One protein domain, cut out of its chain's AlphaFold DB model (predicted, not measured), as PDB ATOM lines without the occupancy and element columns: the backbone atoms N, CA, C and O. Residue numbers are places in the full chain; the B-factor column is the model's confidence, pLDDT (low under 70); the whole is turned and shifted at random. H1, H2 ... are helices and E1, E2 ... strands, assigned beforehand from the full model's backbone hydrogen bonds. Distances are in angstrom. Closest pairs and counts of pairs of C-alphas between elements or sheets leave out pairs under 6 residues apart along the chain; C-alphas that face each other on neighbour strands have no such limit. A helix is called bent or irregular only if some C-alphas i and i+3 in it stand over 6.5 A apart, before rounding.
ATOM      1  N   GLU A   2     -20.296  16.677  20.289       62.22
ATOM      2  CA  GLU A   2     -21.370  16.392  19.317       62.22
ATOM      3  C   GLU A   2     -22.042  15.013  19.472       62.22
ATOM      4  O   GLU A   2     -23.261  14.922  19.571       62.22
ATOM      5  N   VAL A   3     -21.257  13.939  19.625       64.88
ATOM      6  CA  VAL A   3     -21.782  12.566  19.797       64.88
ATOM      7  C   VAL A   3     -22.608  12.413  21.082       64.88
ATOM      8  O   VAL A   3     -23.591  11.676  21.108       64.88
ATOM      9  N   ALA A   4     -22.238  13.126  22.150       64.12
ATOM     10  CA  ALA A   4     -22.961  13.081  23.420       64.12
ATOM     11  C   ALA A   4     -24.282  13.860  23.356       64.12
ATOM     12  O   ALA A   4     -25.275  13.429  23.941       64.12
ATOM     13  N   GLU A   5     -24.314  14.982  22.637       64.25
ATOM     14  CA  GLU A   5     -25.550  15.732  22.389       64.25
ATOM     15  C   GLU A   5     -26.501  14.962  21.476       64.25
ATOM     16  O   GLU A   5     -27.688  14.857  21.778       64.25
ATOM     17  N   TRP A   6     -25.974  14.322  20.434       64.94
ATOM     18  CA  TRP A   6     -26.747  13.446  19.555       64.94
ATOM     19  C   TRP A   6     -27.330  12.229  20.279       64.94
ATOM     20  O   TRP A   6     -28.496  11.899  20.073       64.94
ATOM     21  N   ALA A   7     -26.566  11.582  21.166       64.38
ATOM     22  CA  ALA A   7     -27.079  10.472  21.974       64.38
ATOM     23  C   ALA A   7     -28.205  10.919  22.925       64.38
ATOM     24  O   ALA A   7     -29.190  10.204  23.105       64.38
ATOM     25  N   ARG A   8     -28.099  12.131  23.491       62.84
ATOM     26  CA  ARG A   8     -29.152  12.731  24.329       62.84
ATOM     27  C   ARG A   8     -30.394  13.122  23.523       62.84
ATOM     28  O   ARG A   8     -31.497  13.032  24.055       62.84
ATOM     29  N   ALA A   9     -30.223  13.540  22.269       66.31
ATOM     30  CA  ALA A   9     -31.300  14.024  21.408       66.31
ATOM     31  C   ALA A   9     -32.220  12.915  20.856       66.31
ATOM     32  O   ALA A   9     -33.322  13.219  20.403       66.31
ATOM     33  N   GLY A  10     -31.840  11.631  20.917       51.75
ATOM     34  CA  GLY A  10     -32.740  10.566  20.465       51.75
ATOM     35  C   GLY A  10     -32.289   9.141  20.773       51.75
ATOM     36  O   GLY A  10     -31.353   8.655  20.155       51.75
ATOM     37  N   ARG A  11     -33.027   8.467  21.677       52.75
ATOM     38  CA  ARG A  11     -33.215   7.002  21.883       52.75
ATOM     39  C   ARG A  11     -32.078   6.039  21.469       52.75
ATOM     40  O   ARG A  11     -32.350   4.908  21.067       52.75
ATOM     41  N   ARG A  12     -30.812   6.426  21.574       56.75
ATOM     42  CA  ARG A  12     -29.660   5.555  21.322       56.75
ATOM     43  C   ARG A  12     -28.826   5.487  22.592       56.75
ATOM     44  O   ARG A  12     -28.784   6.443  23.356       56.75
ATOM     45  N   GLY A  13     -28.302   4.290  22.846       62.16
ATOM     46  CA  GLY A  13     -27.776   3.843  24.135       62.16
ATOM     47  C   GLY A  13     -26.564   4.623  24.671       62.16
ATOM     48  O   GLY A  13     -26.212   5.685  24.162       62.16
ATOM     49  N   PRO A  14     -25.918   4.109  25.730       72.56
ATOM     50  CA  PRO A  14     -24.854   4.823  26.430       72.56
ATOM     51  C   PRO A  14     -23.676   5.157  25.505       72.56
ATOM     52  O   PRO A  14     -23.260   4.341  24.682       72.56
ATOM     53  N   VAL A  15     -23.107   6.353  25.675       75.62
ATOM     54  CA  VAL A  15     -21.891   6.770  24.967       75.62
ATOM     55  C   VAL A  15     -20.679   6.231  25.714       75.62
ATOM     56  O   VAL A  15     -20.478   6.543  26.887       75.62
ATOM     57  N   VAL A  16     -19.857   5.442  25.026       79.12
ATOM     58  CA  VAL A  16     -18.589   4.937  25.559       79.12
ATOM     59  C   VAL A  16     -17.459   5.817  25.045       79.12
ATOM     60  O   VAL A  16     -17.293   5.982  23.837       79.12
ATOM     61  N   VAL A  17     -16.677   6.385  25.963       80.06
ATOM     62  CA  VAL A  17     -15.541   7.254  25.639       80.06
ATOM     63  C   VAL A  17     -14.250   6.586  26.093       80.06
ATOM     64  O   VAL A  17     -14.064   6.315  27.277       80.06
ATOM     65  N   PHE A  18     -13.327   6.367  25.156       83.31
ATOM     66  CA  PHE A  18     -11.965   5.936  25.466       83.31
ATOM     67  C   PHE A  18     -11.089   7.165  25.694       83.31
ATOM     68  O   PHE A  18     -10.572   7.763  24.754       83.31
ATOM     69  N   ALA A  19     -10.946   7.542  26.962       78.06
ATOM     70  CA  ALA A  19     -10.293   8.776  27.389       78.06
ATOM     71  C   ALA A  19      -8.844   8.948  26.892       78.06
ATOM     72  O   ALA A  19      -8.391  10.070  26.669       78.06
ATOM     73  N   GLU A  20      -8.128   7.839  26.697       75.06
ATOM     74  CA  GLU A  20      -6.739   7.846  26.233       75.06
ATOM     75  C   GLU A  20      -6.605   8.127  24.733       75.06
ATOM     76  O   GLU A  20      -5.520   8.483  24.284       75.06
ATOM     77  N   GLY A  21      -7.666   7.943  23.936       71.50
ATOM     78  CA  GLY A  21      -7.641   8.129  22.476       71.50
ATOM     79  C   GLY A  21      -6.720   7.171  21.704       71.50
ATOM     80  O   GLY A  21      -6.719   7.187  20.477       71.50
ATOM     81  N   ALA A  22      -5.951   6.328  22.395       68.19
ATOM     82  CA  ALA A  22      -5.031   5.362  21.821       68.19
ATOM     83  C   ALA A  22      -4.864   4.155  22.756       68.19
ATOM     84  O   ALA A  22      -5.092   4.240  23.961       68.19
ATOM     85  N   ARG A  23      -4.463   3.012  22.196       67.81
ATOM     86  CA  ARG A  23      -4.284   1.762  22.946       67.81
ATOM     87  C   ARG A  23      -2.993   1.811  23.755       67.81
ATOM     88  O   ARG A  23      -1.920   1.899  23.168       67.81
ATOM     89  N   THR A  24      -3.066   1.713  25.074       65.38
ATOM     90  CA  THR A  24      -1.877   1.629  25.933       65.38
ATOM     91  C   THR A  24      -1.406   0.190  26.134       65.38
ATOM     92  O   THR A  24      -2.153  -0.771  25.949       65.38
ATOM     93  N   ASN A  25      -0.147   0.037  26.556       63.59
ATOM     94  CA  ASN A  25       0.475  -1.256  26.873       63.59
ATOM     95  C   ASN A  25       0.024  -1.815  28.244       63.59
ATOM     96  O   ASN A  25       0.705  -2.635  28.860       63.59
ATOM     97  N   GLY A  26      -1.095  -1.326  28.789       63.12
ATOM     98  CA  GLY A  26      -1.710  -1.800  30.035       63.12
ATOM     99  C   GLY A  26      -0.931  -1.535  31.333       63.12
ATOM    100  O   GLY A  26      -1.457  -1.814  32.405       63.12
ATOM    101  N   GLY A  27       0.298  -1.014  31.264       68.81
ATOM    102  CA  GLY A  27       1.114  -0.639  32.429       68.81
ATOM    103  C   GLY A  27       1.147   0.862  32.725       68.81
ATOM    104  O   GLY A  27       1.665   1.277  33.758       68.81
ATOM    105  N   CYS A  28       0.608   1.684  31.828       74.69
ATOM    106  CA  CYS A  28       0.601   3.131  31.965       74.69
ATOM    107  C   CYS A  28      -0.738   3.715  31.532       74.69
ATOM    108  O   CYS A  28      -1.308   3.253  30.543       74.69
ATOM    109  N   VAL A  29      -1.179   4.757  32.233       81.81
ATOM    110  CA  VAL A  29      -2.336   5.563  31.839       81.81
ATOM    111  C   VAL A  29      -1.834   6.870  31.236       81.81
ATOM    112  O   VAL A  29      -1.119   7.623  31.909       81.81
ATOM    113  N   LEU A  30      -2.178   7.142  29.976       83.75
ATOM    114  CA  LEU A  30      -1.744   8.346  29.250       83.75
ATOM    115  C   LEU A  30      -2.502   9.596  29.705       83.75
ATOM    116  O   LEU A  30      -3.559   9.511  30.333       83.75
ATOM    117  N   ALA A  31      -1.963  10.773  29.385       84.56
ATOM    118  CA  ALA A  31      -2.631  12.033  29.674       84.56
ATOM    119  C   ALA A  31      -3.892  12.186  28.815       84.56
ATOM    120  O   ALA A  31      -3.843  12.139  27.583       84.56
ATOM    121  N   TRP A  32      -5.031  12.369  29.482       86.06
ATOM    122  CA  TRP A  32      -6.317  12.546  28.821       86.06
ATOM    123  C   TRP A  32      -6.480  13.981  28.330       86.06
ATOM    124  O   TRP A  32      -6.069  14.938  28.986       86.06
ATOM    125  N   ARG A  33      -7.139  14.139  27.184       81.75
ATOM    126  CA  ARG A  33      -7.464  15.457  26.637       81.75
ATOM    127  C   ARG A  33      -8.722  16.002  27.305       81.75
ATOM    128  O   ARG A  33      -9.798  15.437  27.134       81.75
ATOM    129  N   ALA A  34      -8.597  17.121  28.016       78.44
ATOM    130  CA  ALA A  34      -9.734  17.790  28.657       78.44
ATOM    131  C   ALA A  34     -10.822  18.188  27.639       78.44
ATOM    132  O   ALA A  34     -12.010  18.078  27.926       78.44
ATOM    133  N   GLU A  35     -10.421  18.562  26.421       76.25
ATOM    134  CA  GLU A  35     -11.316  18.906  25.306       76.25
ATOM    135  C   GLU A  35     -12.246  17.755  24.898       76.25
ATOM    136  O   GLU A  35     -13.389  17.995  24.516       76.25
ATOM    137  N   THR A  36     -11.810  16.496  25.044       73.00
ATOM    138  CA  THR A  36     -12.657  15.316  24.788       73.00
ATOM    139  C   THR A  36     -13.892  15.316  25.688       73.00
ATOM    140  O   THR A  36     -14.955  14.826  25.299       73.00
ATOM    141  N   PHE A  37     -13.761  15.907  26.875       74.69
ATOM    142  CA  PHE A  37     -14.817  16.036  27.866       74.69
ATOM    143  C   PHE A  37     -15.455  17.429  27.895       74.69
ATOM    144  O   PHE A  37     -16.362  17.663  28.693       74.69
ATOM    145  N   ALA A  38     -15.030  18.351  27.023       64.69
ATOM    146  CA  ALA A  38     -15.692  19.635  26.860       64.69
ATOM    147  C   ALA A  38     -17.066  19.404  26.209       64.69
ATOM    148  O   ALA A  38     -17.185  18.885  25.096       64.69
ATOM    149  N   GLY A  39     -18.124  19.721  26.946       61.69
ATOM    150  CA  GLY A  39     -19.513  19.556  26.536       61.69
ATOM    151  C   GLY A  39     -20.457  19.908  27.686       61.69
ATOM    152  O   GLY A  39     -19.997  20.077  28.817       61.69
ATOM    153  N   PRO A  40     -21.773  20.027  27.439       52.12
ATOM    154  CA  PRO A  40     -22.704  20.450  28.474       52.12
ATOM    155  C   PRO A  40     -22.800  19.380  29.569       52.12
ATOM    156  O   PRO A  40     -23.352  18.294  29.362       52.12
ATOM    157  N   ALA A  41     -22.221  19.701  30.727       53.81
ATOM    158  CA  ALA A  41     -22.316  19.002  32.009       53.81
ATOM    159  C   ALA A  41     -22.167  17.460  31.956       53.81
ATOM    160  O   ALA A  41     -23.126  16.743  32.254       53.81
ATOM    161  N   PRO A  42     -20.993  16.893  31.612       54.88
ATOM    162  CA  PRO A  42     -20.805  15.437  31.591       54.88
ATOM    163  C   PRO A  42     -20.753  14.811  32.999       54.88
ATOM    164  O   PRO A  42     -20.939  13.606  33.159       54.88
ATOM    165  N   PHE A  43     -20.498  15.622  34.023       55.16
ATOM    166  CA  PHE A  43     -19.896  15.158  35.270       55.16
ATOM    167  C   PHE A  43     -20.693  15.466  36.541       55.16
ATOM    168  O   PHE A  43     -20.549  14.765  37.535       55.16
ATOM    169  N   GLU A  44     -21.571  16.468  36.520       48.81
ATOM    170  CA  GLU A  44     -22.242  16.945  37.738       48.81
ATOM    171  C   GLU A  44     -23.633  16.339  37.967       48.81
ATOM    172  O   GLU A  44     -24.233  16.542  39.023       48.81
ATOM    173  N   ARG A  45     -24.163  15.563  37.011       54.47
ATOM    174  CA  ARG A  45     -25.456  14.885  37.184       54.47
ATOM    175  C   ARG A  45     -25.272  13.481  37.785       54.47
ATOM    176  O   ARG A  45     -24.476  12.705  37.258       54.47
ATOM    177  N   PRO A  46     -26.062  13.098  38.809       45.31
ATOM    178  CA  PRO A  46     -25.963  11.791  39.474       45.31
ATOM    179  C   PRO A  46     -26.311  10.583  38.577       45.31
ATOM    180  O   PRO A  46     -25.934   9.464  38.902       45.31
ATOM    181  N   ALA A  47     -26.961  10.804  37.426       53.12
ATOM    182  CA  ALA A  47     -27.245   9.797  36.391       53.12
ATOM    183  C   ALA A  47     -26.315   9.913  35.158       53.12
ATOM    184  O   ALA A  47     -26.718   9.598  34.040       53.12
ATOM    185  N   GLY A  48     -25.114  10.471  35.340       69.00
ATOM    186  CA  GLY A  48     -24.196  10.835  34.260       69.00
ATOM    187  C   GLY A  48     -23.161   9.758  33.928       69.00
ATOM    188  O   GLY A  48     -23.459   8.762  33.278       69.00
ATOM    189  N   THR A  49     -21.916   9.999  34.337       74.25
ATOM    190  CA  THR A  49     -20.736   9.277  33.844       74.25
ATOM    191  C   THR A  49     -20.254   8.234  34.844       74.25
ATOM    192  O   THR A  49     -19.899   8.579  35.966       74.25
ATOM    193  N   ALA A  50     -20.186   6.969  34.429       83.38
ATOM    194  CA  ALA A  50     -19.492   5.918  35.171       83.38
ATOM    195  C   ALA A  50     -18.065   5.747  34.642       83.38
ATOM    196  O   ALA A  50     -17.808   5.939  33.452       83.38
ATOM    197  N   LEU A  51     -17.145   5.364  35.525       86.25
ATOM    198  CA  LEU A  51     -15.766   5.066  35.155       86.25
ATOM    199  C   LEU A  51     -15.550   3.555  35.212       86.25
ATOM    200  O   LEU A  51     -15.880   2.907  36.204       86.25
ATOM    201  N   VAL A  52     -15.001   2.997  34.138       87.31
ATOM    202  CA  VAL A  52     -14.809   1.553  33.989       87.31
ATOM    203  C   VAL A  52     -13.356   1.289  33.653       87.31
ATOM    204  O   VAL A  52     -12.838   1.844  32.684       87.31
ATOM    205  N   SER A  53     -12.703   0.427  34.430       86.56
ATOM    206  CA  SER A  53     -11.404  -0.132  34.068       86.56
ATOM    207  C   SER A  53     -11.564  -1.594  33.664       86.56
ATOM    208  O   SER A  53     -12.342  -2.342  34.257       86.56
ATOM    209  N   LEU A  54     -10.825  -1.998  32.633       83.62
ATOM    210  CA  LEU A  54     -10.754  -3.376  32.162       83.62
ATOM    211  C   LEU A  54      -9.292  -3.805  32.201       83.62
ATOM    212  O   LEU A  54      -8.448  -3.226  31.520       83.62
ATOM    213  N   VAL A  55      -8.993  -4.815  33.010       80.88
ATOM    214  CA  VAL A  55      -7.633  -5.301  33.232       80.88
ATOM    215  C   VAL A  55      -7.572  -6.770  32.872       80.88
ATOM    216  O   VAL A  55      -8.218  -7.610  33.495       80.88
ATOM    217  N   TYR A  56      -6.762  -7.099  31.875       75.50
ATOM    218  CA  TYR A  56      -6.502  -8.487  31.530       75.50
ATOM    219  C   TYR A  56      -5.517  -9.080  32.529       75.50
ATOM    220  O   TYR A  56      -4.422  -8.553  32.733       75.50
ATOM    221  N   SER A  57      -5.907 -10.190  33.149       69.00
ATOM    222  CA  SER A  57      -4.993 -10.957  33.985       69.00
ATOM    223  C   SER A  57      -3.877 -11.526  33.111       69.00
ATOM    224  O   SER A  57      -4.143 -12.131  32.069       69.00
ATOM    225  N   LYS A  58      -2.620 -11.346  33.528       65.56
ATOM    226  CA  LYS A  58      -1.479 -12.029  32.910       65.56
ATOM    227  C   LYS A  58      -1.537 -13.513  33.269       65.56
ATOM    228  O   LYS A  58      -1.002 -13.926  34.292       65.56
ATOM    229  N   THR A  59      -2.173 -14.325  32.433       56.56
ATOM    230  CA  THR A  59      -2.024 -15.783  32.478       56.56
ATOM    231  C   THR A  59      -0.832 -16.190  31.610       56.56
ATOM    232  O   THR A  59      -0.956 -16.362  30.402       56.56
ATOM    233  N   GLY A  60       0.343 -16.319  32.234       60.53
ATOM    234  CA  GLY A  60       1.572 -16.793  31.585       60.53
ATOM    235  C   GLY A  60       2.408 -15.705  30.898       60.53
ATOM    236  O   GLY A  60       2.322 -14.521  31.223       60.53
ATOM    237  N   ALA A  61       3.254 -16.120  29.950       58.84
ATOM    238  CA  ALA A  61       4.185 -15.245  29.223       58.84
ATOM    239  C   ALA A  61       3.537 -14.454  28.065       58.84
ATOM    240  O   ALA A  61       4.221 -13.688  27.387       58.84
ATOM    241  N   TYR A  62       2.234 -14.636  27.831       57.00
ATOM    242  CA  TYR A  62       1.501 -14.095  26.688       57.00
ATOM    243  C   TYR A  62       0.223 -13.397  27.174       57.00
ATOM    244  O   TYR A  62      -0.416 -13.837  28.126       57.00
ATOM    245  N   THR A  63      -0.150 -12.284  26.536       62.56
ATOM    246  CA  THR A  63      -1.438 -11.615  26.791       62.56
ATOM    247  C   THR A  63      -2.083 -11.234  25.469       62.56
ATOM    248  O   THR A  63      -1.346 -10.787  24.594       62.56
ATOM    249  N   PRO A  64      -3.419 -11.302  25.326       64.94
ATOM    250  CA  PRO A  64      -4.108 -10.946  24.078       64.94
ATOM    251  C   PRO A  64      -3.778  -9.546  23.561       64.94
ATOM    252  O   PRO A  64      -3.883  -9.258  22.372       64.94
ATOM    253  N   HIS A  65      -3.381  -8.657  24.471       63.31
ATOM    254  CA  HIS A  65      -3.126  -7.267  24.134       63.31
ATOM    255  C   HIS A  65      -1.703  -6.985  23.657       63.31
ATOM    256  O   HIS A  65      -1.490  -5.928  23.065       63.31
ATOM    257  N   HIS A  66      -0.755  -7.896  23.878       62.66
ATOM    258  CA  HIS A  66       0.650  -7.677  23.553       62.66
ATOM    259  C   HIS A  66       1.154  -8.772  22.635       62.66
ATOM    260  O   HIS A  66       1.283  -9.923  23.051       62.66
ATOM    261  N   THR A  67       1.502  -8.399  21.406       60.66
ATOM    262  CA  THR A  67       2.147  -9.308  20.465       60.66
ATOM    263  C   THR A  67       3.535  -9.667  20.992       60.66
ATOM    264  O   THR A  67       4.418  -8.818  21.076       60.66
ATOM    265  N   VAL A  68       3.732 -10.926  21.384       56.94
ATOM    266  CA  VAL A  68       5.031 -11.422  21.861       56.94
ATOM    267  C   VAL A  68       5.724 -12.160  20.720       56.94
ATOM    268  O   VAL A  68       5.253 -13.205  20.270       56.94
ATOM    269  N   GLY A  69       6.861 -11.635  20.260       68.75
ATOM    270  CA  GLY A  69       7.610 -12.209  19.141       68.75
ATOM    271  C   GLY A  69       6.981 -11.871  17.786       68.75
ATOM    272  O   GLY A  69       6.714 -10.708  17.504       68.75
ATOM    273  N   THR A  70       6.779 -12.872  16.927       74.69
ATOM    274  CA  THR A  70       6.145 -12.691  15.611       74.69
ATOM    275  C   THR A  70       4.622 -12.795  15.710       74.69
ATOM    276  O   THR A  70       4.104 -13.531  16.549       74.69
ATOM    277  N   ALA A  71       3.892 -12.099  14.831       76.44
ATOM    278  CA  ALA A  71       2.424 -12.110  14.823       76.44
ATOM    279  C   ALA A  71       1.848 -13.535  14.733       76.44
ATOM    280  O   ALA A  71       0.940 -13.882  15.481       76.44
ATOM    281  N   PHE A  72       2.439 -14.390  13.894       79.00
ATOM    282  CA  PHE A  72       2.028 -15.789  13.763       79.00
ATOM    283  C   PHE A  72       2.229 -16.585  15.057       79.00
ATOM    284  O   PHE A  72       1.322 -17.279  15.509       79.00
ATOM    285  N   ARG A  73       3.396 -16.439  15.702       75.19
ATOM    286  CA  ARG A  73       3.673 -17.084  16.991       75.19
ATOM    287  C   ARG A  73       2.691 -16.600  18.053       75.19
ATOM    288  O   ARG A  73       2.192 -17.407  18.825       75.19
ATOM    289  N   HIS A  74       2.390 -15.306  18.075       74.75
ATOM    290  CA  HIS A  74       1.431 -14.742  19.012       74.75
ATOM    291  C   HIS A  74       0.030 -15.340  18.842       74.75
ATOM    292  O   HIS A  74      -0.548 -15.782  19.830       74.75
ATOM    293  N   VAL A  75      -0.476 -15.415  17.606       80.06
ATOM    294  CA  VAL A  75      -1.782 -16.029  17.305       80.06
ATOM    295  C   VAL A  75      -1.788 -17.509  17.680       80.06
ATOM    296  O   VAL A  75      -2.715 -17.948  18.349       80.06
ATOM    297  N   PHE A  76      -0.732 -18.252  17.333       82.12
ATOM    298  CA  PHE A  76      -0.583 -19.655  17.717       82.12
ATOM    299  C   PHE A  76      -0.735 -19.828  19.235       82.12
ATOM    300  O   PHE A  76      -1.639 -20.529  19.673       82.12
ATOM    301  N   TRP A  77       0.067 -19.129  20.048       74.81
ATOM    302  CA  TRP A  77      -0.019 -19.232  21.514       74.81
ATOM    303  C   TRP A  77      -1.359 -18.755  22.081       74.81
ATOM    304  O   TRP A  77      -1.814 -19.304  23.080       74.81
ATOM    305  N   LEU A  78      -2.002 -17.778  21.439       76.50
ATOM    306  CA  LEU A  78      -3.322 -17.293  21.835       76.50
ATOM    307  C   LEU A  78      -4.400 -18.369  21.627       76.50
ATOM    308  O   LEU A  78      -5.250 -18.542  22.492       76.50
ATOM    309  N   CYS A  79      -4.317 -19.158  20.550       80.75
ATOM    310  CA  CYS A  79      -5.208 -20.301  20.319       80.75
ATOM    311  C   CYS A  79      -5.004 -21.450  21.323       80.75
ATOM    312  O   CYS A  79      -5.943 -22.196  21.584       80.75
ATOM    313  N   PHE A  80      -3.807 -21.592  21.902       79.25
ATOM    314  CA  PHE A  80      -3.517 -22.605  22.931       79.25
ATOM    315  C   PHE A  80      -3.858 -22.154  24.356       79.25
ATOM    316  O   PHE A  80      -3.658 -22.917  25.302       79.25
ATOM    317  N   GLN A  81      -4.367 -20.934  24.538       73.31
ATOM    318  CA  GLN A  81      -4.740 -20.425  25.847       73.31
ATOM    319  C   GLN A  81      -6.234 -20.701  26.102       73.31
ATOM    320  O   GLN A  81      -7.084 -20.076  25.472       73.31
ATOM    321  N   PRO A  82      -6.588 -21.629  27.014       73.12
ATOM    322  CA  PRO A  82      -7.960 -22.134  27.131       73.12
ATOM    323  C   PRO A  82      -8.946 -21.089  27.664       73.12
ATOM    324  O   PRO A  82     -10.141 -21.173  27.405       73.12
ATOM    325  N   TYR A  83      -8.457 -20.104  28.420       74.38
ATOM    326  CA  TYR A  83      -9.256 -18.982  28.890       74.38
ATOM    327  C   TYR A  83      -8.396 -17.738  29.122       74.38
ATOM    328  O   TYR A  83      -7.227 -17.803  29.521       74.38
ATOM    329  N   HIS A  84      -9.023 -16.581  28.935       74.00
ATOM    330  CA  HIS A  84      -8.505 -15.288  29.359       74.00
ATOM    331  C   HIS A  84      -9.439 -14.703  30.410       74.00
ATOM    332  O   HIS A  84     -10.658 -14.729  30.257       74.00
ATOM    333  N   THR A  85      -8.871 -14.156  31.481       78.38
ATOM    334  CA  THR A  85      -9.654 -13.521  32.543       78.38
ATOM    335  C   THR A  85      -9.519 -12.012  32.433       78.38
ATOM    336  O   THR A  85      -8.415 -11.476  32.545       78.38
ATOM    337  N   VAL A  86     -10.647 -11.329  32.252       82.38
ATOM    338  CA  VAL A  86     -10.737  -9.868  32.337       82.38
ATOM    339  C   VAL A  86     -11.313  -9.510  33.695       82.38
ATOM    340  O   VAL A  86     -12.389  -9.976  34.062       82.38
ATOM    341  N   ARG A  87     -10.594  -8.689  34.452       84.12
ATOM    342  CA  ARG A  87     -11.110  -8.046  35.657       84.12
ATOM    343  C   ARG A  87     -11.670  -6.691  35.263       84.12
ATOM    344  O   ARG A  87     -10.936  -5.851  34.752       84.12
ATOM    345  N   SER A  88     -12.956  -6.486  35.504       86.94
ATOM    346  CA  SER A  88     -13.586  -5.177  35.372       86.94
ATOM    347  C   SER A  88     -13.721  -4.533  36.744       86.94
ATOM    348  O   SER A  88     -14.282  -5.158  37.646       86.94
ATOM    349  N   ALA A  89     -13.262  -3.294  36.901       88.50
ATOM    350  CA  ALA A  89     -13.650  -2.470  38.040       88.50
ATOM    351  C   ALA A  89     -14.608  -1.380  37.561       88.50
ATOM    352  O   ALA A  89     -14.382  -0.731  36.538       88.50
ATOM    353  N   TRP A  90     -15.692  -1.199  38.309       89.94
ATOM    354  CA  TRP A  90     -16.757  -0.260  37.991       89.94
ATOM    355  C   TRP A  90     -16.876   0.768  39.108       89.94
ATOM    356  O   TRP A  90     -17.093   0.405  40.265       89.94
ATOM    357  N   LEU A  91     -16.767   2.046  38.758       88.81
ATOM    358  CA  LEU A  91     -17.026   3.154  39.663       88.81
ATOM    359  C   LEU A  91     -18.327   3.855  39.238       88.81
ATOM    360  O   LEU A  91     -18.410   4.377  38.121       88.81
ATOM    361  N   PRO A  92     -19.352   3.868  40.106       86.69
ATOM    362  CA  PRO A  92     -20.669   4.365  39.749       86.69
ATOM    363  C   PRO A  92     -20.692   5.895  39.621       86.69
ATOM    364  O   PRO A  92     -19.928   6.615  40.268       86.69
ATOM    365  N   ALA A  93     -21.634   6.391  38.815       83.50
ATOM    366  CA  ALA A  93     -21.827   7.812  38.531       83.50
ATOM    367  C   ALA A  93     -21.915   8.749  39.756       83.50
ATOM    368  O   ALA A  93     -21.283   9.805  39.713       83.50
ATOM    369  N   PRO A  94     -22.609   8.418  40.865       84.00
ATOM    370  CA  PRO A  94     -22.625   9.284  42.047       84.00
ATOM    371  C   PRO A  94     -21.238   9.482  42.675       84.00
ATOM    372  O   PRO A  94     -20.911  10.592  43.092       84.00
ATOM    373  N   SER A  95     -20.400   8.443  42.713       85.50
ATOM    374  CA  SER A  95     -19.037   8.534  43.255       85.50
ATOM    375  C   SER A  95     -18.129   9.373  42.358       85.50
ATOM    376  O   SER A  95     -17.320  10.155  42.853       85.50
ATOM    377  N   VAL A  96     -18.302   9.245  41.041       84.44
ATOM    378  CA  VAL A  96     -17.622  10.077  40.042       84.44
ATOM    379  C   VAL A  96     -18.015  11.544  40.226       84.44
ATOM    380  O   VAL A  96     -17.138  12.384  40.403       84.44
ATOM    381  N   ALA A  97     -19.317  11.840  40.282       81.25
ATOM    382  CA  ALA A  97     -19.839  13.195  40.463       81.25
ATOM    383  C   ALA A  97     -19.353  13.844  41.770       81.25
ATOM    384  O   ALA A  97     -18.982  15.017  41.780       81.25
ATOM    385  N   ALA A  98     -19.286  13.079  42.865       82.94
ATOM    386  CA  ALA A  98     -18.754  13.564  44.136       82.94
ATOM    387  C   ALA A  98     -17.264  13.948  44.052       82.94
ATOM    388  O   ALA A  98     -16.860  14.945  44.645       82.94
ATOM    389  N   ALA A  99     -16.450  13.201  43.298       81.81
ATOM    390  CA  ALA A  99     -15.005  13.434  43.195       81.81
ATOM    391  C   ALA A  99     -14.622  14.690  42.383       81.81
ATOM    392  O   ALA A  99     -13.516  15.229  42.541       81.81
ATOM    393  N   ILE A 100     -15.519  15.138  41.500       82.44
ATOM    394  CA  ILE A 100     -15.274  16.204  40.514       82.44
ATOM    395  C   ILE A 100     -16.100  17.474  40.743       82.44
ATOM    396  O   ILE A 100     -15.848  18.482  40.084       82.44
ATOM    397  N   LYS A 101     -17.048  17.448  41.687       81.50
ATOM    398  CA  LYS A 101     -17.929  18.576  42.014       81.50
ATOM    399  C   LYS A 101     -17.130  19.857  42.288       81.50
ATOM    400  O   LYS A 101     -16.284  19.878  43.181       81.50
ATOM    401  N   GLY A 102     -17.429  20.924  41.543       77.94
ATOM    402  CA  GLY A 102     -16.860  22.261  41.759       77.94
ATOM    403  C   GLY A 102     -15.418  22.470  41.275       77.94
ATOM    404  O   GLY A 102     -14.865  23.539  41.513       77.94
ATOM    405  N   LYS A 103     -14.803  21.491  40.599       83.62
ATOM    406  CA  LYS A 103     -13.455  21.632  40.017       83.62
ATOM    407  C   LYS A 103     -13.511  22.150  38.575       83.62
ATOM    408  O   LYS A 103     -14.477  21.849  37.876       83.62
ATOM    409  N   PRO A 104     -12.487  22.853  38.064       85.44
ATOM    410  CA  PRO A 104     -12.387  23.177  36.640       85.44
ATOM    411  C   PRO A 104     -12.159  21.915  35.788       85.44
ATOM    412  O   PRO A 104     -11.579  20.934  36.250       85.44
ATOM    413  N   LEU A 105     -12.572  21.936  34.513       81.50
ATOM    414  CA  LEU A 105     -12.558  20.772  33.602       81.50
ATOM    415  C   LEU A 105     -11.196  20.051  33.519       81.50
ATOM    416  O   LEU A 105     -11.143  18.820  33.454       81.50
ATOM    417  N   GLN A 106     -10.096  20.807  33.536       83.50
ATOM    418  CA  GLN A 106      -8.741  20.248  33.524       83.50
ATOM    419  C   GLN A 106      -8.463  19.415  34.785       83.50
ATOM    420  O   GLN A 106      -8.018  18.272  34.685       83.50
ATOM    421  N   GLU A 107      -8.805  19.939  35.962       84.81
ATOM    422  CA  GLU A 107      -8.643  19.233  37.236       84.81
ATOM    423  C   GLU A 107      -9.617  18.065  37.391       84.81
ATOM    424  O   GLU A 107      -9.256  17.039  37.974       84.81
ATOM    425  N   GLN A 108     -10.837  18.179  36.857       84.25
ATOM    426  CA  GLN A 108     -11.777  17.057  36.803       84.25
ATOM    427  C   GLN A 108     -11.164  15.900  36.009       84.25
ATOM    428  O   GLN A 108     -11.099  14.774  36.501       84.25
ATOM    429  N   THR A 109     -10.640  16.192  34.817       85.25
ATOM    430  CA  THR A 109     -10.020  15.200  33.928       85.25
ATOM    431  C   THR A 109      -8.807  14.537  34.588       85.25
ATOM    432  O   THR A 109      -8.693  13.311  34.575       85.25
ATOM    433  N   ALA A 110      -7.937  15.327  35.225       86.31
ATOM    434  CA  ALA A 110      -6.791  14.811  35.970       86.31
ATOM    435  C   ALA A 110      -7.225  13.935  37.160       86.31
ATOM    436  O   ALA A 110      -6.723  12.827  37.326       86.31
ATOM    437  N   THR A 111      -8.224  14.376  37.934       88.19
ATOM    438  CA  THR A 111      -8.763  13.603  39.064       88.19
ATOM    439  C   THR A 111      -9.301  12.248  38.592       88.19
ATOM    440  O   THR A 111      -8.989  11.218  39.187       88.19
ATOM    441  N   LEU A 112     -10.089  12.224  37.513       87.19
ATOM    442  CA  LEU A 112     -10.667  10.987  36.978       87.19
ATOM    443  C   LEU A 112      -9.602  10.032  36.445       87.19
ATOM    444  O   LEU A 112      -9.705   8.822  36.654       87.19
ATOM    445  N   ARG A 113      -8.556  10.569  35.818       88.62
ATOM    446  CA  ARG A 113      -7.395   9.795  35.385       88.62
ATOM    447  C   ARG A 113      -6.676   9.145  36.563       88.62
ATOM    448  O   ARG A 113      -6.353   7.957  36.496       88.62
ATOM    449  N   THR A 114      -6.473   9.878  37.653       89.25
ATOM    450  CA  THR A 114      -5.861   9.325  38.865       89.25
ATOM    451  C   THR A 114      -6.720   8.252  39.506       89.25
ATOM    452  O   THR A 114      -6.215   7.204  39.915       89.25
ATOM    453  N   VAL A 115      -8.035   8.456  39.540       89.50
ATOM    454  CA  VAL A 115      -8.966   7.432  40.016       89.50
ATOM    455  C   VAL A 115      -8.900   6.182  39.129       89.50
ATOM    456  O   VAL A 115      -8.757   5.086  39.671       89.50
ATOM    457  N   LEU A 116      -8.906   6.322  37.795       88.25
ATOM    458  CA  LEU A 116      -8.775   5.175  36.887       88.25
ATOM    459  C   LEU A 116      -7.454   4.432  37.109       88.25
ATOM    460  O   LEU A 116      -7.446   3.206  37.175       88.25
ATOM    461  N   THR A 117      -6.349   5.162  37.259       87.19
ATOM    462  CA  THR A 117      -5.031   4.555  37.485       87.19
ATOM    463  C   THR A 117      -5.036   3.716  38.758       87.19
ATOM    464  O   THR A 117      -4.565   2.584  38.749       87.19
ATOM    465  N   ARG A 118      -5.657   4.205  39.838       87.62
ATOM    466  CA  ARG A 118      -5.797   3.441  41.090       87.62
ATOM    467  C   ARG A 118      -6.706   2.217  40.958       87.62
ATOM    468  O   ARG A 118      -6.532   1.258  41.704       87.62
ATOM    469  N   MET A 119      -7.649   2.224  40.016       86.69
ATOM    470  CA  MET A 119      -8.482   1.058  39.696       86.69
ATOM    471  C   MET A 119      -7.728  -0.017  38.896       86.69
ATOM    472  O   MET A 119      -8.255  -1.118  38.725       86.69
ATOM    473  N   ILE A 120      -6.526   0.277  38.385       85.12
ATOM    474  CA  ILE A 120      -5.701  -0.653  37.606       85.12
ATOM    475  C   ILE A 120      -4.459  -1.032  38.431       85.12
ATOM    476  O   ILE A 120      -3.553  -0.216  38.604       85.12
ATOM    477  N   PRO A 121      -4.360  -2.277  38.931       79.75
ATOM    478  CA  PRO A 121      -3.213  -2.702  39.728       79.75
ATOM    479  C   PRO A 121      -1.888  -2.550  38.968       79.75
ATOM    480  O   PRO A 121      -1.694  -3.157  37.917       79.75
ATOM    481  N   GLY A 122      -0.962  -1.763  39.524       77.19
ATOM    482  CA  GLY A 122       0.378  -1.564  38.965       77.19
ATOM    483  C   GLY A 122       0.459  -0.608  37.771       77.19
ATOM    484  O   GLY A 122       1.524  -0.522  37.160       77.19
ATOM    485  N   ALA A 123      -0.623   0.103  37.431       81.19
ATOM    486  CA  ALA A 123      -0.566   1.160  36.428       81.19
ATOM    487  C   ALA A 123       0.145   2.412  36.957       81.19
ATOM    488  O   ALA A 123       0.015   2.775  38.127       81.19
ATOM    489  N   VAL A 124       0.868   3.090  36.065       81.12
ATOM    490  CA  VAL A 124       1.568   4.349  36.352       81.12
ATOM    491  C   VAL A 124       1.013   5.469  35.476       81.12
ATOM    492  O   VAL A 124       0.782   5.283  34.282       81.12
ATOM    493  N   GLU A 125       0.812   6.652  36.049       82.50
ATOM    494  CA  GLU A 125       0.462   7.842  35.274       82.50
ATOM    495  C   GLU A 125       1.683   8.343  34.499       82.50
ATOM    496  O   GLU A 125       2.744   8.584  35.072       82.50
ATOM    497  N   VAL A 126       1.537   8.505  33.185       79.69
ATOM    498  CA  VAL A 126       2.592   9.035  32.315       79.69
ATOM    499  C   VAL A 126       2.112  10.316  31.651       79.69
ATOM    500  O   VAL A 126       1.102  10.298  30.948       79.69
ATOM    501  N   ASP A 127       2.812  11.433  31.837       79.19
ATOM    502  CA  ASP A 127       2.443  12.724  31.238       79.19
ATOM    503  C   ASP A 127       2.799  12.811  29.742       79.19
ATOM    504  O   ASP A 127       3.512  13.686  29.262       79.19
ATOM    505  N   VAL A 128       2.341  11.818  28.987       75.12
ATOM    506  CA  VAL A 128       2.469  11.751  27.540       75.12
ATOM    507  C   VAL A 128       1.064  11.823  26.969       75.12
ATOM    508  O   VAL A 128       0.195  11.005  27.275       75.12
ATOM    509  N   SER A 129       0.836  12.845  26.149       72.75
ATOM    510  CA  SER A 129      -0.410  13.000  25.409       72.75
ATOM    511  C   SER A 129      -0.530  11.928  24.327       72.75
ATOM    512  O   SER A 129       0.465  11.528  23.719       72.75
ATOM    513  N   CYS A 130      -1.764  11.534  24.015       65.69
ATOM    514  CA  CYS A 130      -2.096  10.630  22.911       65.69
ATOM    515  C   CYS A 130      -1.483  11.024  21.552       65.69
ATOM    516  O   CYS A 130      -1.195  10.152  20.741       65.69
ATOM    517  N   ASN A 131      -1.194  12.308  21.306       68.12
ATOM    518  CA  ASN A 131      -0.546  12.748  20.063       68.12
ATOM    519  C   ASN A 131       0.882  12.208  19.900       68.12
ATOM    520  O   ASN A 131       1.352  12.040  18.781       68.12
ATOM    521  N   LYS A 132       1.566  11.922  21.012       68.00
ATOM    522  CA  LYS A 132       2.914  11.339  21.033       68.00
ATOM    523  C   LYS A 132       2.879   9.823  21.209       68.00
ATOM    524  O   LYS A 132       3.880   9.212  21.568       68.00
ATOM    525  N   HIS A 133       1.727   9.190  20.983       64.06
ATOM    526  CA  HIS A 133       1.556   7.749  21.176       64.06
ATOM    527  C   HIS A 133       2.528   6.921  20.329       64.06
ATOM    528  O   HIS A 133       3.110   5.967  20.837       64.06
ATOM    529  N   VAL A 134       2.782   7.336  19.085       67.25
ATOM    530  CA  VAL A 134       3.749   6.672  18.194       67.25
ATOM    531  C   VAL A 134       5.164   6.716  18.784       67.25
ATOM    532  O   VAL A 134       5.849   5.696  18.838       67.25
ATOM    533  N   GLU A 135       5.582   7.876  19.296       70.81
ATOM    534  CA  GLU A 135       6.882   8.058  19.954       70.81
ATOM    535  C   GLU A 135       6.972   7.251  21.258       70.81
ATOM    536  O   GLU A 135       7.996   6.629  21.545       70.81
ATOM    537  N   PHE A 136       5.882   7.206  22.028       66.19
ATOM    538  CA  PHE A 136       5.788   6.419  23.254       66.19
ATOM    539  C   PHE A 136       5.914   4.917  22.988       66.19
ATOM    540  O   PHE A 136       6.655   4.228  23.691       66.19
ATOM    541  N   MET A 137       5.231   4.407  21.960       65.75
ATOM    542  CA  MET A 137       5.333   3.004  21.557       65.75
ATOM    543  C   MET A 137       6.758   2.658  21.128       65.75
ATOM    544  O   MET A 137       7.312   1.669  21.608       65.75
ATOM    545  N   ALA A 138       7.399   3.520  20.334       70.81
ATOM    546  CA  ALA A 138       8.796   3.344  19.944       70.81
ATOM    547  C   ALA A 138       9.752   3.329  21.156       70.81
ATOM    548  O   ALA A 138      10.628   2.462  21.249       70.81
ATOM    549  N   TYR A 139       9.566   4.243  22.117       69.38
ATOM    550  CA  TYR A 139      10.338   4.275  23.366       69.38
ATOM    551  C   TYR A 139      10.137   3.010  24.212       69.38
ATOM    552  O   TYR A 139      11.103   2.438  24.735       69.38
ATOM    553  N   TRP A 140       8.891   2.563  24.359       64.50
ATOM    554  CA  TRP A 140       8.558   1.385  25.150       64.50
ATOM    555  C   TRP A 140       9.134   0.109  24.534       64.50
ATOM    556  O   TRP A 140       9.784  -0.666  25.239       64.50
ATOM    557  N   ASP A 141       8.982  -0.074  23.222       67.12
ATOM    558  CA  ASP A 141       9.533  -1.218  22.493       67.12
ATOM    559  C   ASP A 141      11.060  -1.269  22.600       67.12
ATOM    560  O   ASP A 141      11.642  -2.328  22.861       67.12
ATOM    561  N   ALA A 142      11.728  -0.116  22.481       68.00
ATOM    562  CA  ALA A 142      13.169  -0.010  22.695       68.00
ATOM    563  C   ALA A 142      13.570  -0.367  24.140       68.00
ATOM    564  O   ALA A 142      14.567  -1.064  24.358       68.00
ATOM    565  N   SER A 143      12.788   0.063  25.131       65.12
ATOM    566  CA  SER A 143      13.047  -0.195  26.554       65.12
ATOM    567  C   SER A 143      12.829  -1.665  26.937       65.12
ATOM    568  O   SER A 143      13.628  -2.241  27.682       65.12
ATOM    569  N   GLN A 144      11.801  -2.311  26.382       61.34
ATOM    570  CA  GLN A 144      11.554  -3.745  26.560       61.34
ATOM    571  C   GLN A 144      12.663  -4.579  25.918       61.34
ATOM    572  O   GLN A 144      13.216  -5.465  26.575       61.34
ATOM    573  N   ARG A 145      13.072  -4.257  24.682       57.62
ATOM    574  CA  ARG A 145      14.212  -4.920  24.023       57.62
ATOM    575  C   ARG A 145      15.469  -4.861  24.887       57.62
ATOM    576  O   ARG A 145      16.126  -5.886  25.067       57.62
ATOM    577  N   LYS A 146      15.779  -3.709  25.494       58.66
ATOM    578  CA  LYS A 146      16.928  -3.580  26.408       58.66
ATOM    579  C   LYS A 146      16.812  -4.492  27.634       58.66
ATOM    580  O   LYS A 146      17.778  -5.187  27.937       58.66
ATOM    581  N   ARG A 147      15.643  -4.563  28.285       54.66
ATOM    582  CA  ARG A 147      15.403  -5.463  29.433       54.66
ATOM    583  C   ARG A 147      15.589  -6.940  29.080       54.66
ATOM    584  O   ARG A 147      16.285  -7.645  29.806       54.66
ATOM    585  N   TYR A 148      15.055  -7.390  27.944       45.69
ATOM    586  CA  TYR A 148      15.258  -8.764  27.465       45.69
ATOM    587  C   TYR A 148      16.724  -9.061  27.122       45.69
ATOM    588  O   TYR A 148      17.207 -10.166  27.360       45.69
ATOM    589  N   THR A 149      17.452  -8.080  26.581       45.62
ATOM    590  CA  THR A 149      18.872  -8.252  26.232       45.62
ATOM    591  C   THR A 149      19.762  -8.283  27.479       45.62
ATOM    592  O   THR A 149      20.746  -9.016  27.507       45.62
ATOM    593  N   GLN A 150      19.410  -7.528  28.525       47.28
ATOM    594  CA  GLN A 150      20.119  -7.535  29.808       47.28
ATOM    595  C   GLN A 150      19.861  -8.814  30.616       47.28
ATOM    596  O   GLN A 150      20.807  -9.359  31.169       47.28
ATOM    597  N   GLN A 151      18.636  -9.354  30.612       43.28
ATOM    598  CA  GLN A 151      18.342 -10.655  31.237       43.28
ATOM    599  C   GLN A 151      19.055 -11.839  30.570       43.28
ATOM    600  O   GLN A 151      19.226 -12.867  31.202       43.28
ATOM    601  N   LYS A 152      19.483 -11.708  29.308       39.91
ATOM    602  CA  LYS A 152      20.288 -12.728  28.614       39.91
ATOM    603  C   LYS A 152      21.780 -12.696  28.966       39.91
ATOM    604  O   LYS A 152      22.509 -13.571  28.510       39.91
ATOM    605  N   LYS A 153      22.243 -11.664  29.680       41.59
ATOM    606  CA  LYS A 153      23.650 -11.476  30.076       41.59
ATOM    607  C   LYS A 153      23.910 -11.747  31.567       41.59
ATOM    608  O   LYS A 153      25.050 -11.583  31.991       41.59
TER     609      LYS A 153
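What this domain is: This is residues 2 to 153 of the 154 residues of the protein "Hypothetical protein" of Alexandrium catenella (UniProt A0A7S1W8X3). A loose, elongated model in which two small two-stranded sheets, E2 with E3 and E1 with E4, are bridged by the later part of H5, while H2 and H4 pack on the earlier part of H5. Beyond one end of the E2 and E3 ribbon, H3 with the loops of residues 57 to 70 makes a loose head; the long H6 leads away from the end of E4, its residues 141 to 151 sticking out, and H1 is set off by itself. The printed part has 152 residues with six named helices and four named strands, in the order H1 E1 H2 E2 H3 E3 H4 H5 E4 H6; the class is mixed, helices and strands. E2 and E3 are antiparallel, E1 and E4 parallel. The whole is only just loose, close to compact, with a radius of gyration of the C-alphas of 18.3 A and spans of 55 by 32 by 25 A.

How they stand to each other: E2, residues 51 to 56, and E3, residues 86 to 91, are antiparallel neighbours at 165 degrees, with N 55 and O 87 at 2.8 A and N 53 and O 89 at 2.9 A, within hydrogen-bond range. The closest C-alphas of E2 and H5, residues 105 to 118, are those of Ser 53 and Leu 116, 6.6 A apart. H4, residues 93 to 100, touches residues 107 to 112 of H5 at a steep tilt of 61 degrees, opposite ways; the closest C-alphas, of Ile 100 and Gln 108, are 5.2 A apart. H2, residues 34 to 37, touches residues 105 to 109 of H5, the C-alphas of Ala 34 and Gln 106 being closest at 5.5 A. E1, residues 28 to 31, and E4, residues 124 to 129, are parallel neighbours at 37 degrees, with N 29 and O 124 at 2.9 A, within hydrogen-bond range. The closest C-alphas of E1 and H5 are those of Val 29 and Thr 117, 6.3 A apart. H6, residues 130 to 151, has a kink of 32 degrees near residue 137 and is irregular, C-alphas 131 and 134 being 7.7 A apart; it is apart from H5. H1, residues 2 to 9, and H3, residues 71 to 79, touch no helix. Every O i to N i+4 pair is within hydrogen-bond range in H1, H3, H4 and H5, and 16 of 18 are in H6; H2 is too short for such a pair.

Where its parts are: H1 begins at C-alpha 2, (-21.370, 16.392, 19.317). E2 measures 16.8 A from first to last C-alpha, E3 16.2 A and E4 14.1 A. H5 measures 20.1 A and begins at C-alpha 105, (-12.558, 20.772, 33.602). H6 measures 30.7 A and ends at C-alpha 151, (18.342, -10.655, 31.237).

The domain as a whole: The C-alphas of Gly 10 and Lys 153 are the two farthest apart, at 61.3 A. The printed part has no cut. The links H1 to E1, H2 to E2 and E2 to H3 are long. The mean pLDDT of the printed part is 72.2; 64 residues are under 70, among them residues 2 to 13, 38 to 48, 57 to 69 and 139 to 153.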